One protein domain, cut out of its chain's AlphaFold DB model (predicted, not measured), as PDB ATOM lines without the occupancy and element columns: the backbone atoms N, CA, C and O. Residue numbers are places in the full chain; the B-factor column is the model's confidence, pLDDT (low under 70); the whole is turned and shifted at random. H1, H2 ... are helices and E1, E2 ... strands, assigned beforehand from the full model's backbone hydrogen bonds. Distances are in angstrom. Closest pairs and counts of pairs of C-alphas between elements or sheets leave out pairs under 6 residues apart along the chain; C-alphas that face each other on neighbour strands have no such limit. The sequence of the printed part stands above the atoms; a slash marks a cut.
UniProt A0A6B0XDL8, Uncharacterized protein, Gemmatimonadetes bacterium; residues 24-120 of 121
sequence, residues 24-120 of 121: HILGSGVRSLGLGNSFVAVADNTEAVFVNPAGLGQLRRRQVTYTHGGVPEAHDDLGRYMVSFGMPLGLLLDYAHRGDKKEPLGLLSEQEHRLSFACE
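This is residues 24 to 120 of the 121 residues of an uncharacterized protein of Gemmatimonadetes bacterium (UniProt A0A6B0XDL8). One long, twisted sheet of four antiparallel strands makes a curved wall, and a cluster of four short helices, H1 to H4, covers part of one face while the other face is bare. H4 and H3 pack on the side of E3 and E4, H1 only grazes the sheet near E1, and H2 lies farther out, off the sheet. The 97 printed residues hold first the helices H1, H2, H3 and H4, then the strands E1, E2, E3 and E4, which lie side by side in that order. The class is mixed, helices and strands. The whole is compact, with a radius of gyration of the C-alphas of 14.2 A, yet elongated, spanning 46 by 24 by 16 A, with the strands making the length.

H1, residues 30 to 34, and H2, residues 38 to 42, touch only at the corner by their link, the closest C-alphas being those of Ser 32 and Phe 39, 5.0 A apart. H2 and H3, residues 48 to 51, only just touch, with 3 pairs of C-alphas within 8 A, the closest being Val 40 and Val 51 at 5.5 A. H3 and H4, residues 53 to 58, touch only at the corner by their link, closest at the C-alphas of Ala 48 and Leu 56, 5.9 A apart. In H1 the O i to N i+4 pair is within hydrogen-bond range, in H2 0 of 1 and in H4 0 of 2 are, beside 2 of 2 and 3 of 3 O i to N i+3 pairs, and H3 is too short for an O i to N i+4 pair. E1, residues 63 to 70, E2, residues 79 to 88, E3, residues 91 to 101, and E4, residues 111 to 119, form a meander, each strand the antiparallel neighbour of the one before. The hairpin E1 and E2 has N 65 and O 84 2.9 A apart, and the hairpin E2 and E3 has N 83 and O 97 at 2.8 A. The hairpin E3 and E4 has N 96 and O 114 at 2.8 A; these pairs are within hydrogen-bond range. The edge strands E1 and E4 are apart. H4 is on the sheet at a height over the sheet of 7.6 A, only just over E3 and E4, with 3 of its 6 C-alphas falling on each. On the local plane it stands at 49 degrees to E3, slantwise to the strands. The closest C-alphas of H4 and E4 are those of Gly 57 and Ala 118, 5.3 A apart. H3 only grazes the sheet, with residues 48 to 50, and H1 only grazes it, with residues 30 to 33. H2 is not on the sheet.

H1 begins at C-alpha 30, (-7.869, 13.704, -1.633). H4 measures 10.0 A from first to last C-alpha. E1 measures 23.6 A, E2 30.5 A, E3 33.2 A and E4 27.0 A. E3 begins at C-alpha 91, (-29.184, 7.765, -15.516), and E4 ends at C-alpha 119, (-26.035, 4.311, -17.272).

The C-alphas of His 75 and Gly 90, the two farthest apart, are 46.8 A apart. The printed part, residues 24 to 120, has no cut. No link is long; those from E1 to E2 and from E3 to E4 are short, and the others are tight. The mean pLDDT of the printed part is 79.1, and residues 24 to 27, 72 to 77, 90 to 91, 101, 103 to 109 and 120 are under 70.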
ATOM      1  N   HIS A  24       0.041  18.016 -11.457       64.69
ATOM      2  CA  HIS A  24      -0.823  17.119 -12.217       64.69
ATOM      3  C   HIS A  24      -0.878  15.708 -11.602       64.69
ATOM      4  O   HIS A  24      -1.830  14.975 -11.851       64.69
ATOM      5  N   ILE A  25       0.101  15.338 -10.762       62.94
ATOM      6  CA  ILE A  25       0.079  14.094  -9.974       62.94
ATOM      7  C   ILE A  25      -0.891  14.201  -8.795       62.94
ATOM      8  O   ILE A  25      -1.368  13.169  -8.324       62.94
ATOM      9  N   LEU A  26      -1.229  15.416  -8.337       65.88
ATOM     10  CA  LEU A  26      -2.323  15.592  -7.388       65.88
ATOM     11  C   LEU A  26      -3.570  15.024  -8.075       65.88
ATOM     12  O   LEU A  26      -4.033  15.573  -9.058       65.88
ATOM     13  N   GLY A  27      -4.055  13.859  -7.666       65.56
ATOM     14  CA  GLY A  27      -5.221  13.214  -8.258       65.56
ATOM     15  C   GLY A  27      -6.462  14.111  -8.245       65.56
ATOM     16  O   GLY A  27      -6.446  15.269  -7.817       65.56
ATOM     17  N   SER A  28      -7.581  13.569  -8.716       70.44
ATOM     18  CA  SER A  28      -8.810  14.347  -8.843       70.44
ATOM     19  C   SER A  28      -9.316  14.917  -7.516       70.44
ATOM     20  O   SER A  28      -9.813  16.041  -7.498       70.44
ATOM     21  N   GLY A  29      -9.134  14.170  -6.425       78.38
ATOM     22  CA  GLY A  29      -9.470  14.542  -5.054       78.38
ATOM     23  C   GLY A  29      -8.525  13.912  -4.020       78.38
ATOM     24  O   GLY A  29      -7.620  13.148  -4.373       78.38
ATOM     25  N   VAL A  30      -8.728  14.215  -2.728       80.94
ATOM     26  CA  VAL A  30      -7.869  13.704  -1.633       80.94
ATOM     27  C   VAL A  30      -7.940  12.181  -1.542       80.94
ATOM     28  O   VAL A  30      -6.939  11.534  -1.237       80.94
ATOM     29  N   ARG A  31      -9.099  11.581  -1.842       83.75
ATOM     30  CA  ARG A  31      -9.258  10.123  -1.826       83.75
ATOM     31  C   ARG A  31      -8.505   9.477  -2.983       83.75
ATOM     32  O   ARG A  31      -7.760   8.525  -2.755       83.75
ATOM     33  N   SER A  32      -8.644  10.018  -4.195       82.69
ATOM     34  CA  SER A  32      -7.837   9.579  -5.335       82.69
ATOM     35  C   SER A  32      -6.332   9.679  -5.063       82.69
ATOM     36  O   SER A  32      -5.576   8.794  -5.466       82.69
ATOM     37  N   LEU A  33      -5.910  10.738  -4.368       82.12
ATOM     38  CA  LEU A  33      -4.530  10.963  -3.940       82.12
ATOM     39  C   LEU A  33      -4.047   9.960  -2.894       82.12
ATOM     40  O   LEU A  33      -2.982   9.373  -3.057       82.12
ATOM     41  N   GLY A  34      -4.827   9.732  -1.836       82.19
ATOM     42  CA  GLY A  34      -4.477   8.804  -0.756       82.19
ATOM     43  C   GLY A  34      -4.334   7.352  -1.223       82.19
ATOM     44  O   GLY A  34      -3.632   6.566  -0.596       82.19
ATOM     45  N   LEU A  35      -4.952   7.009  -2.355       85.31
ATOM     46  CA  LEU A  35      -4.819   5.710  -3.013       85.31
ATOM     47  C   LEU A  35      -3.627   5.633  -3.984       85.31
ATOM     48  O   LEU A  35      -3.500   4.645  -4.706       85.31
ATOM     49  N   GLY A  36      -2.770   6.655  -4.049       82.25
ATOM     50  CA  GLY A  36      -1.582   6.659  -4.909       82.25
ATOM     51  C   GLY A  36      -1.923   6.483  -6.390       82.25
ATOM     52  O   GLY A  36      -1.291   5.687  -7.077       82.25
ATOM     53  N   ASN A  37      -2.974   7.158  -6.864       72.69
ATOM     54  CA  ASN A  37      -3.515   7.062  -8.228       72.69
ATOM     55  C   ASN A  37      -4.144   5.700  -8.601       72.69
ATOM     56  O   ASN A  37      -4.545   5.511  -9.747       72.69
ATOM     57  N   SER A  38      -4.334   4.773  -7.653       85.06
ATOM     58  CA  SER A  38      -5.050   3.503  -7.899       85.06
ATOM     59  C   SER A  38      -6.582   3.615  -7.847       85.06
ATOM     60  O   SER A  38      -7.293   2.655  -8.145       85.06
ATOM     61  N   PHE A  39      -7.114   4.803  -7.538       85.62
ATOM     62  CA  PHE A  39      -8.556   5.057  -7.433       85.62
ATOM     63  C   PHE A  39      -9.347   4.752  -8.714       85.62
ATOM     64  O   PHE A  39     -10.536   4.464  -8.637       85.62
ATOM     65  N   VAL A  40      -8.687   4.715  -9.877       85.06
ATOM     66  CA  VAL A  40      -9.285   4.293 -11.156       85.06
ATOM     67  C   VAL A  40     -10.032   2.952 -11.062       85.06
ATOM     68  O   VAL A  40     -11.044   2.772 -11.742       85.06
ATOM     69  N   ALA A  41      -9.575   2.041 -10.193       85.88
ATOM     70  CA  ALA A  41     -10.170   0.721  -9.983       85.88
ATOM     71  C   ALA A  41     -11.407   0.726  -9.064       85.88
ATOM     72  O   ALA A  41     -12.209  -0.202  -9.118       85.88
ATOM     73  N   VAL A  42     -11.564   1.749  -8.223       85.88
ATOM     74  CA  VAL A  42     -12.590   1.840  -7.166       85.88
ATOM     75  C   VAL A  42     -13.361   3.158  -7.247       85.88
ATOM     76  O   VAL A  42     -13.723   3.741  -6.229       85.88
ATOM     77  N   ALA A  43     -13.570   3.655  -8.467       86.31
ATOM     78  CA  ALA A  43     -14.175   4.950  -8.753       86.31
ATOM     79  C   ALA A  43     -15.686   4.976  -8.435       86.31
ATOM     80  O   ALA A  43     -16.518   5.002  -9.332       86.31
ATOM     81  N   ASP A  44     -16.028   4.954  -7.147       85.81
ATOM     82  CA  ASP A  44     -17.371   4.744  -6.577       85.81
ATOM     83  C   ASP A  44     -18.035   6.039  -6.046       85.81
ATOM     84  O   ASP A  44     -19.068   6.001  -5.365       85.81
ATOM     85  N   ASN A  45     -17.433   7.199  -6.326       86.81
ATOM     86  CA  ASN A  45     -17.911   8.518  -5.916       86.81
ATOM     87  C   ASN A  45     -17.750   9.560  -7.038       86.81
ATOM     88  O   ASN A  45     -17.259   9.267  -8.124       86.81
ATOM     89  N   THR A  46     -18.151  10.800  -6.761       88.31
ATOM     90  CA  THR A  46     -18.145  11.896  -7.752       88.31
ATOM     91  C   THR A  46     -16.738  12.290  -8.248       88.31
ATOM     92  O   THR A  46     -16.600  12.925  -9.290       88.31
ATOM     93  N   GLU A  47     -15.655  11.849  -7.584       87.25
ATOM     94  CA  GLU A  47     -14.280  12.031  -8.086       87.25
ATOM     95  C   GLU A  47     -14.009  11.206  -9.363       87.25
ATOM     96  O   GLU A  47     -13.046  11.476 -10.092       87.25
ATOM     97  N   ALA A  48     -14.865  10.215  -9.651       88.00
ATOM     98  CA  ALA A  48     -14.804   9.349 -10.823       88.00
ATOM     99  C   ALA A  48     -14.851  10.122 -12.150       88.00
ATOM    100  O   ALA A  48     -14.199   9.701 -13.101       88.00
ATOM    101  N   VAL A  49     -15.514  11.286 -12.217       86.81
ATOM    102  CA  VAL A  49     -15.600  12.147 -13.422       86.81
ATOM    103  C   VAL A  49     -14.242  12.442 -14.065       86.81
ATOM    104  O   VAL A  49     -14.119  12.605 -15.284       86.81
ATOM    105  N   PHE A  50     -13.199  12.515 -13.246       84.44
ATOM    106  CA  PHE A  50     -11.862  12.867 -13.702       84.44
ATOM    107  C   PHE A  50     -10.897  11.689 -13.785       84.44
ATOM    108  O   PHE A  50      -9.854  11.826 -14.413       84.44
ATOM    109  N   VAL A  51     -11.232  10.553 -13.169       85.94
ATOM    110  CA  VAL A  51     -10.345   9.381 -13.093       85.94
ATOM    111  C   VAL A  51     -10.878   8.230 -13.935       85.94
ATOM    112  O   VAL A  51     -10.133   7.636 -14.706       85.94
ATOM    113  N   ASN A  52     -12.165   7.916 -13.799       87.62
ATOM    114  CA  ASN A  52     -12.843   6.850 -14.524       87.62
ATOM    115  C   ASN A  52     -14.363   7.116 -14.573       87.62
ATOM    116  O   ASN A  52     -15.091   6.649 -13.694       87.62
ATOM    117  N   PRO A  53     -14.875   7.830 -15.591       85.81
ATOM    118  CA  PRO A  53     -16.298   8.152 -15.681       85.81
ATOM    119  C   PRO A  53     -17.197   6.913 -15.832       85.81
ATOM    120  O   PRO A  53     -18.376   6.995 -15.505       85.81
ATOM    121  N   ALA A  54     -16.672   5.750 -16.242       84.31
ATOM    122  CA  ALA A  54     -17.446   4.502 -16.243       84.31
ATOM    123  C   ALA A  54     -17.789   4.027 -14.816       84.31
ATOM    124  O   ALA A  54     -18.815   3.383 -14.606       84.31
ATOM    125  N   GLY A  55     -16.962   4.387 -13.826       83.12
ATOM    126  CA  GLY A  55     -17.210   4.117 -12.409       83.12
ATOM    127  C   GLY A  55     -18.398   4.889 -11.835       83.12
ATOM    128  O   GLY A  55     -19.009   4.428 -10.874       83.12
ATOM    129  N   LEU A  56     -18.817   5.993 -12.473       85.12
ATOM    130  CA  LEU A  56     -20.001   6.746 -12.047       85.12
ATOM    131  C   LEU A  56     -21.239   5.860 -11.968       85.12
ATOM    132  O   LEU A  56     -22.012   6.048 -11.043       85.12
ATOM    133  N   GLY A  57     -21.377   4.846 -12.834       83.38
ATOM    134  CA  GLY A  57     -22.463   3.853 -12.783       83.38
ATOM    135  C   GLY A  57     -22.624   3.138 -11.430       83.38
ATOM    136  O   GLY A  57     -23.659   2.535 -11.173       83.38
ATOM    137  N   GLN A  58     -21.621   3.211 -10.549       81.75
ATOM    138  CA  GLN A  58     -21.623   2.605  -9.216       81.75
ATOM    139  C   GLN A  58     -22.188   3.529  -8.118       81.75
ATOM    140  O   GLN A  58     -22.344   3.094  -6.971       81.75
ATOM    141  N   LEU A  59     -22.509   4.798  -8.414       86.44
ATOM    142  CA  LEU A  59     -23.070   5.731  -7.430       86.44
ATOM    143  C   LEU A  59     -24.487   5.308  -7.014       86.44
ATOM    144  O   LEU A  59     -25.468   5.526  -7.710       86.44
ATOM    145  N   ARG A  60     -24.631   4.787  -5.795       84.50
ATOM    146  CA  ARG A  60     -25.940   4.321  -5.294       84.50
ATOM    147  C   ARG A  60     -26.824   5.410  -4.688       84.50
ATOM    148  O   ARG A  60     -27.956   5.140  -4.288       84.50
ATOM    149  N   ARG A  61     -26.285   6.613  -4.471       87.50
ATOM    150  CA  ARG A  61     -26.942   7.718  -3.752       87.50
ATOM    151  C   ARG A  61     -26.448   9.055  -4.283       87.50
ATOM    152  O   ARG A  61     -25.374   9.122  -4.864       87.50
ATOM    153  N   ARG A  62     -27.208  10.117  -4.010       90.25
ATOM    154  CA  ARG A  62     -26.745  11.499  -4.192       90.25
ATOM    155  C   ARG A  62     -25.498  11.741  -3.347       90.25
ATOM    156  O   ARG A  62     -25.524  11.460  -2.148       90.25
ATOM    157  N   GLN A  63     -24.439  12.249  -3.960       89.38
ATOM    158  CA  GLN A  63     -23.163  12.514  -3.310       89.38
ATOM    159  C   GLN A  63     -22.661  13.906  -3.677       89.38
ATOM    160  O   GLN A  63     -22.851  14.383  -4.793       89.38
ATOM    161  N   VAL A  64     -21.999  14.541  -2.715       90.00
ATOM    162  CA  VAL A  64     -21.247  15.777  -2.915       90.00
ATOM    163  C   VAL A  64     -19.838  15.508  -2.428       90.00
ATOM    164  O   VAL A  64     -19.659  14.910  -1.366       90.00
ATOM    165  N   THR A  65     -18.835  15.911  -3.191       88.25
ATOM    166  CA  THR A  65     -17.437  15.801  -2.779       88.25
ATOM    167  C   THR A  65     -16.773  17.161  -2.877       88.25
ATOM    168  O   THR A  65     -16.941  17.889  -3.849       88.25
ATOM    169  N   TYR A  66     -16.035  17.508  -1.829       89.44
ATOM    170  CA  TYR A  66     -15.208  18.699  -1.777       89.44
ATOM    171  C   TYR A  66     -13.792  18.285  -1.401       89.44
ATOM    172  O   TYR A  66     -13.589  17.543  -0.443       89.44
ATOM    173  N   THR A  67     -12.820  18.756  -2.169       86.50
ATOM    174  CA  THR A  67     -11.398  18.560  -1.915       86.50
ATOM    175  C   THR A  67     -10.704  19.909  -1.951       86.50
ATOM    176  O   THR A  67     -10.929  20.708  -2.856       86.50
ATOM    177  N   HIS A  68      -9.806  20.121  -1.000       85.56
ATOM    178  CA  HIS A  68      -8.804  21.171  -1.046       85.56
ATOM    179  C   HIS A  68      -7.465  20.571  -0.613       85.56
ATOM    180  O   HIS A  68      -7.406  19.870   0.398       85.56
ATOM    181  N   GLY A  69      -6.409  20.803  -1.388       78.94
ATOM    182  CA  GLY A  69      -5.072  20.309  -1.086       78.94
ATOM    183  C   GLY A  69      -4.014  21.289  -1.566       78.94
ATOM    184  O   GLY A  69      -4.059  21.728  -2.710       78.94
ATOM    185  N   GLY A  70      -3.076  21.626  -0.686       76.69
ATOM    186  CA  GLY A  70      -1.906  22.445  -0.996       76.69
ATOM    187  C   GLY A  70      -0.630  21.615  -0.946       76.69
ATOM    188  O   GLY A  70      -0.589  20.568  -0.297       76.69
ATOM    189  N   VAL A  71       0.418  22.081  -1.618       72.31
ATOM    190  CA  VAL A  71       1.757  21.489  -1.510       72.31
ATOM    191  C   VAL A  71       2.585  22.302  -0.513       72.31
ATOM    192  O   VAL A  71       2.956  23.431  -0.818       72.31
ATOM    193  N   PRO A  72       2.884  21.765   0.685       66.31
ATOM    194  CA  PRO A  72       3.529  22.530   1.756       66.31
ATOM    195  C   PRO A  72       4.989  22.899   1.453       66.31
ATOM    196  O   PRO A  72       5.531  23.812   2.063       66.31
ATOM    197  N   GLU A  73       5.628  22.191   0.521       66.25
ATOM    198  CA  GLU A  73       7.023  22.401   0.102       66.25
ATOM    199  C   GLU A  73       7.154  23.443  -1.020       66.25
ATOM    200  O   GLU A  73       8.260  23.813  -1.420       66.25
ATOM    201  N   ALA A  74       6.029  23.915  -1.554       65.00
ATOM    202  CA  ALA A  74       6.030  24.970  -2.541       65.00
ATOM    203  C   ALA A  74       6.255  26.330  -1.874       65.00
ATOM    204  O   ALA A  74       5.544  26.710  -0.952       65.00
ATOM    205  N   HIS A  75       7.218  27.093  -2.394       59.06
ATOM    206  CA  HIS A  75       7.462  28.482  -1.986       59.06
ATOM    207  C   HIS A  75       6.297  29.442  -2.317       59.06
ATOM    208  O   HIS A  75       6.283  30.564  -1.817       59.06
ATOM    209  N   ASP A  76       5.332  29.003  -3.128       67.25
ATOM    210  CA  ASP A  76       4.155  29.760  -3.558       67.25
ATOM    211  C   ASP A  76       2.874  29.051  -3.080       67.25
ATOM    212  O   ASP A  76       2.907  27.838  -2.866       67.25
ATOM    213  N   ASP A  77       1.743  29.771  -2.986       68.50
ATOM    214  CA  ASP A  77       0.405  29.242  -2.633       68.50
ATOM    215  C   ASP A  77      -0.166  28.344  -3.749       68.50
ATOM    216  O   ASP A  77      -1.113  28.675  -4.464       68.50
ATOM    217  N   LEU A  78       0.516  27.221  -3.953       73.56
ATOM    218  CA  LEU A  78       0.209  26.158  -4.887       73.56
ATOM    219  C   LEU A  78      -0.819  25.227  -4.253       73.56
ATOM    220  O   LEU A  78      -0.503  24.455  -3.340       73.56
ATOM    221  N   GLY A  79      -2.038  25.252  -4.774       76.69
ATOM    222  CA  GLY A  79      -3.104  24.403  -4.267       76.69
ATOM    223  C   GLY A  79      -4.163  24.065  -5.299       76.69
ATOM    224  O   GLY A  79      -4.473  24.855  -6.184       76.69
ATOM    225  N   ARG A  80      -4.750  22.883  -5.137       80.94
ATOM    226  CA  ARG A  80      -5.873  22.369  -5.914       80.94
ATOM    227  C   ARG A  80      -7.137  22.404  -5.076       80.94
ATOM    228  O   ARG A  80      -7.128  22.050  -3.893       80.94
ATOM    229  N   TYR A  81      -8.248  22.777  -5.691       85.44
ATOM    230  CA  TYR A  81      -9.571  22.571  -5.124       85.44
ATOM    231  C   TYR A  81     -10.479  21.862  -6.123       85.44
ATOM    232  O   TYR A  81     -10.356  22.027  -7.333       85.44
ATOM    233  N   MET A  82     -11.407  21.068  -5.608       86.75
ATOM    234  CA  MET A  82     -12.442  20.418  -6.396       86.75
ATOM    235  C   MET A  82     -13.757  20.420  -5.627       86.75
ATOM    236  O   MET A  82     -13.782  20.171  -4.424       86.75
ATOM    237  N   VAL A  83     -14.848  20.667  -6.340       90.19
ATOM    238  CA  VAL A  83     -16.226  20.495  -5.887       90.19
ATOM    239  C   VAL A  83     -16.935  19.644  -6.930       90.19
ATOM    240  O   VAL A  83     -16.907  19.979  -8.110       90.19
ATOM    241  N   SER A  84     -17.601  18.577  -6.518       88.81
ATOM    242  CA  SER A  84     -18.376  17.722  -7.417       88.81
ATOM    243  C   SER A  84     -19.692  17.285  -6.793       88.81
ATOM    244  O   SER A  84     -19.816  17.156  -5.572       88.81
ATOM    245  N   PHE A  85     -20.694  17.101  -7.644       90.31
ATOM    246  CA  PHE A  85     -22.052  16.726  -7.288       90.31
ATOM    247  C   PHE A  85     -22.544  15.650  -8.251       90.31
ATOM    248  O   PHE A  85     -22.594  15.883  -9.456       90.31
ATOM    249  N   GLY A  86     -22.981  14.519  -7.702       89.75
ATOM    250  CA  GLY A  86     -23.480  13.386  -8.470       89.75
ATOM    251  C   GLY A  86     -24.788  12.848  -7.915       89.75
ATOM    252  O   GLY A  86     -24.999  12.810  -6.698       89.75
ATOM    253  N   MET A  87     -25.688  12.416  -8.799       88.31
ATOM    254  CA  MET A  87     -26.970  11.832  -8.414       88.31
ATOM    255  C   MET A  87     -27.427  10.695  -9.345       88.31
ATOM    256  O   MET A  87     -27.342  10.843 -10.564       88.31
ATOM    257  N   PRO A  88     -27.971   9.592  -8.790       82.88
ATOM    258  CA  PRO A  88     -28.618   8.540  -9.570       82.88
ATOM    259  C   PRO A  88     -30.083   8.905  -9.862       82.88
ATOM    260  O   PRO A  88     -30.883   9.079  -8.940       82.88
ATOM    261  N   LEU A  89     -30.432   9.055 -11.145       73.38
ATOM    262  CA  LEU A  89     -31.785   9.355 -11.641       73.38
ATOM    263  C   LEU A  89     -32.303   8.275 -12.623       73.38
ATOM    264  O   LEU A  89     -33.104   8.583 -13.503       73.38
ATOM    265  N   GLY A  90     -31.815   7.029 -12.547       66.31
ATOM    266  CA  GLY A  90     -31.970   6.011 -13.607       66.31
ATOM    267  C   GLY A  90     -30.982   6.199 -14.773       66.31
ATOM    268  O   GLY A  90     -30.647   5.262 -15.491       66.31
ATOM    269  N   LEU A  91     -30.462   7.419 -14.912       66.81
ATOM    270  CA  LEU A  91     -29.184   7.765 -15.516       66.81
ATOM    271  C   LEU A  91     -28.391   8.506 -14.437       66.81
ATOM    272  O   LEU A  91     -28.940   9.333 -13.705       66.81
ATOM    273  N   LEU A  92     -27.111   8.204 -14.320       76.38
ATOM    274  CA  LEU A  92     -26.226   8.833 -13.364       76.38
ATOM    275  C   LEU A  92     -25.664  10.115 -13.956       76.38
ATOM    276  O   LEU A  92     -25.016  10.075 -14.997       76.38
ATOM    277  N   LEU A  93     -25.943  11.242 -13.306       81.44
ATOM    278  CA  LEU A  93     -25.482  12.566 -13.713       81.44
ATOM    279  C   LEU A  93     -24.484  13.077 -12.684       81.44
ATOM    280  O   LEU A  93     -24.791  13.083 -11.491       81.44
ATOM    281  N   ASP A  94     -23.328  13.535 -13.155       84.31
ATOM    282  CA  ASP A  94     -22.308  14.155 -12.315       84.31
ATOM    283  C   ASP A  94     -21.788  15.455 -12.929       84.31
ATOM    284  O   ASP A  94     -21.534  15.535 -14.134       84.31
ATOM    285  N   TYR A  95     -21.647  16.476 -12.089       87.62
ATOM    286  CA  TYR A  95     -21.010  17.740 -12.416       87.62
ATOM    287  C   TYR A  95     -19.868  18.002 -11.447       87.62
ATOM    288  O   TYR A  95     -20.058  18.025 -10.229       87.62
ATOM    289  N   ALA A  96     -18.700  18.297 -11.999       86.31
ATOM    290  CA  ALA A  96     -17.503  18.527 -11.229       86.31
ATOM    291  C   ALA A  96     -16.762  19.775 -11.710       86.31
ATOM    292  O   ALA A  96     -16.558  19.987 -12.903       86.31
ATOM    293  N   HIS A  97     -16.345  20.598 -10.757       86.62
ATOM    294  CA  HIS A  97     -15.515  21.771 -10.961       86.62
ATOM    295  C   HIS A  97     -14.204  21.592 -10.205       86.62
ATOM    296  O   HIS A  97     -14.207  21.316  -9.005       86.62
ATOM    297  N   ARG A  98     -13.085  21.762 -10.899       85.19
ATOM    298  CA  ARG A  98     -11.740  21.742 -10.333       85.19
ATOM    299  C   ARG A  98     -11.015  23.019 -10.719       85.19
ATOM    300  O   ARG A  98     -11.122  23.449 -11.860       85.19
ATOM    301  N   GLY A  99     -10.235  23.563  -9.796       82.44
ATOM    302  CA  GLY A  99      -9.302  24.636 -10.099       82.44
ATOM    303  C   GLY A  99      -7.963  24.449  -9.406       82.44
ATOM    304  O   GLY A  99      -7.893  23.896  -8.305       82.44
ATOM    305  N   ASP A 100      -6.918  24.948 -10.051       79.06
ATOM    306  CA  ASP A 100      -5.580  25.078  -9.487       79.06
ATOM    307  C   ASP A 100      -5.238  26.549  -9.273       79.06
ATOM    308  O   ASP A 100      -5.529  27.413 -10.102       79.06
ATOM    309  N   LYS A 101      -4.619  26.835  -8.130       67.38
ATOM    310  CA  LYS A 101      -4.103  28.149  -7.757       67.38
ATOM    311  C   LYS A 101      -2.590  28.074  -7.604       67.38
ATOM    312  O   LYS A 101      -2.086  27.126  -7.010       67.38
ATOM    313  N   LYS A 102      -1.891  29.083  -8.122       71.62
ATOM    314  CA  LYS A 102      -0.500  29.430  -7.800       71.62
ATOM    315  C   LYS A 102      -0.235  30.838  -8.316       71.62
ATOM    316  O   LYS A 102      -0.388  30.972  -9.514       71.62
ATOM    317  N   GLU A 103       0.211  31.828  -7.523       61.97
ATOM    318  CA  GLU A 103       0.726  33.093  -8.101       61.97
ATOM    319  C   GLU A 103       1.809  33.832  -7.303       61.97
ATOM    320  O   GLU A 103       1.812  33.796  -6.072       61.97
ATOM    321  N   PRO A 104       2.697  34.550  -8.034       51.62
ATOM    322  CA  PRO A 104       2.516  36.012  -8.117       51.62
ATOM    323  C   PRO A 104       2.294  36.678  -9.513       51.62
ATOM    324  O   PRO A 104       2.221  37.905  -9.530       51.62
ATOM    325  N   LEU A 105       2.166  35.987 -10.670       51.94
ATOM    326  CA  LEU A 105       2.159  36.638 -12.017       51.94
ATOM    327  C   LEU A 105       1.020  36.286 -13.020       51.94
ATOM    328  O   LEU A 105       1.073  36.684 -14.181       51.94
ATOM    329  N   GLY A 106      -0.023  35.584 -12.602       52.78
ATOM    330  CA  GLY A 106      -1.226  35.204 -13.361       52.78
ATOM    331  C   GLY A 106      -1.109  34.028 -14.348       52.78
ATOM    332  O   GLY A 106      -2.045  33.811 -15.117       52.78
ATOM    333  N   LEU A 107       0.020  33.317 -14.423       53.84
ATOM    334  CA  LEU A 107       0.346  32.516 -15.613       53.84
ATOM    335  C   LEU A 107      -0.203  31.080 -15.645       53.84
ATOM    336  O   LEU A 107      -0.183  30.491 -16.724       53.84
ATOM    337  N   LEU A 108      -0.699  30.506 -14.538       61.50
ATOM    338  CA  LEU A 108      -1.193  29.111 -14.500       61.50
ATOM    339  C   LEU A 108      -2.444  28.931 -13.612       61.50
ATOM    340  O   LEU A 108      -2.530  27.994 -12.821       61.50
ATOM    341  N   SER A 109      -3.430  29.823 -13.739       64.94
ATOM    342  CA  SER A 109      -4.774  29.600 -13.184       64.94
ATOM    343  C   SER A 109      -5.579  28.700 -14.125       64.94
ATOM    344  O   SER A 109      -6.176  29.185 -15.089       64.94
ATOM    345  N   GLU A 110      -5.631  27.403 -13.827       75.06
ATOM    346  CA  GLU A 110      -6.428  26.438 -14.586       75.06
ATOM    347  C   GLU A 110      -7.769  26.178 -13.894       75.06
ATOM    348  O   GLU A 110      -7.835  25.974 -12.681       75.06
ATOM    349  N   GLN A 111      -8.846  26.215 -14.675       80.25
ATOM    350  CA  GLN A 111     -10.207  25.939 -14.227       80.25
ATOM    351  C   GLN A 111     -10.810  24.906 -15.169       80.25
ATOM    352  O   GLN A 111     -10.937  25.150 -16.368       80.25
ATOM    353  N   GLU A 112     -11.194  23.756 -14.629       84.50
ATOM    354  CA  GLU A 112     -11.792  22.659 -15.376       84.50
ATOM    355  C   GLU A 112     -13.211  22.406 -14.862       84.50
ATOM    356  O   GLU A 112     -13.466  22.286 -13.662       84.50
ATOM    357  N   HIS A 113     -14.155  22.315 -15.792       88.62
ATOM    358  CA  HIS A 113     -15.526  21.911 -15.521       88.62
ATOM    359  C   HIS A 113     -15.815  20.657 -16.333       88.62
ATOM    360  O   HIS A 113     -15.597  20.635 -17.544       88.62
ATOM    361  N   ARG A 114     -16.331  19.621 -15.681       85.94
ATOM    362  CA  ARG A 114     -16.754  18.392 -16.341       85.94
ATOM    363  C   ARG A 114     -18.188  18.068 -15.988       85.94
ATOM    364  O   ARG A 114     -18.589  18.125 -14.832       85.94
ATOM    365  N   LEU A 115     -18.931  17.686 -17.015       87.06
ATOM    366  CA  LEU A 115     -20.256  17.105 -16.902       87.06
ATOM    367  C   LEU A 115     -20.172  15.685 -17.456       87.06
ATOM    368  O   LEU A 115     -19.587  15.467 -18.517       87.06
ATOM    369  N   SER A 116     -20.687  14.707 -16.725       85.25
ATOM    370  CA  SER A 116     -20.615  13.299 -17.104       85.25
ATOM    371  C   SER A 116     -21.941  12.598 -16.870       85.25
ATOM    372  O   SER A 116     -22.687  12.930 -15.948       85.25
ATOM    373  N   PHE A 117     -22.210  11.617 -17.728       85.12
ATOM    374  CA  PHE A 117     -23.402  10.786 -17.677       85.12
ATOM    375  C   PHE A 117     -22.991   9.314 -17.749       85.12
ATOM    376  O   PHE A 117     -22.167   8.953 -18.589       85.12
ATOM    377  N   ALA A 118     -23.568   8.470 -16.899       80.69
ATOM    378  CA  ALA A 118     -23.357   7.025 -16.917       80.69
ATOM    379  C   ALA A 118     -24.688   6.286 -16.759       80.69
ATOM    380  O   ALA A 118     -25.565   6.732 -16.027       80.69
ATOM    381  N   CYS A 119     -24.859   5.162 -17.450       72.38
ATOM    382  CA  CYS A 119     -26.035   4.311 -17.272       72.38
ATOM    383  C   CYS A 119     -25.832   3.410 -16.043       72.38
ATOM    384  O   CYS A 119     -24.722   2.920 -15.829       72.38
ATOM    385  N   GLU A 120     -26.872   3.229 -15.226       67.25
ATOM    386  CA  GLU A 120     -26.862   2.223 -14.157       67.25
ATOM    387  C   GLU A 120     -26.974   0.825 -14.797       67.25
ATOM    388  O   GLU A 120     -27.790   0.629 -15.701       67.25
TER     389      GLU A 120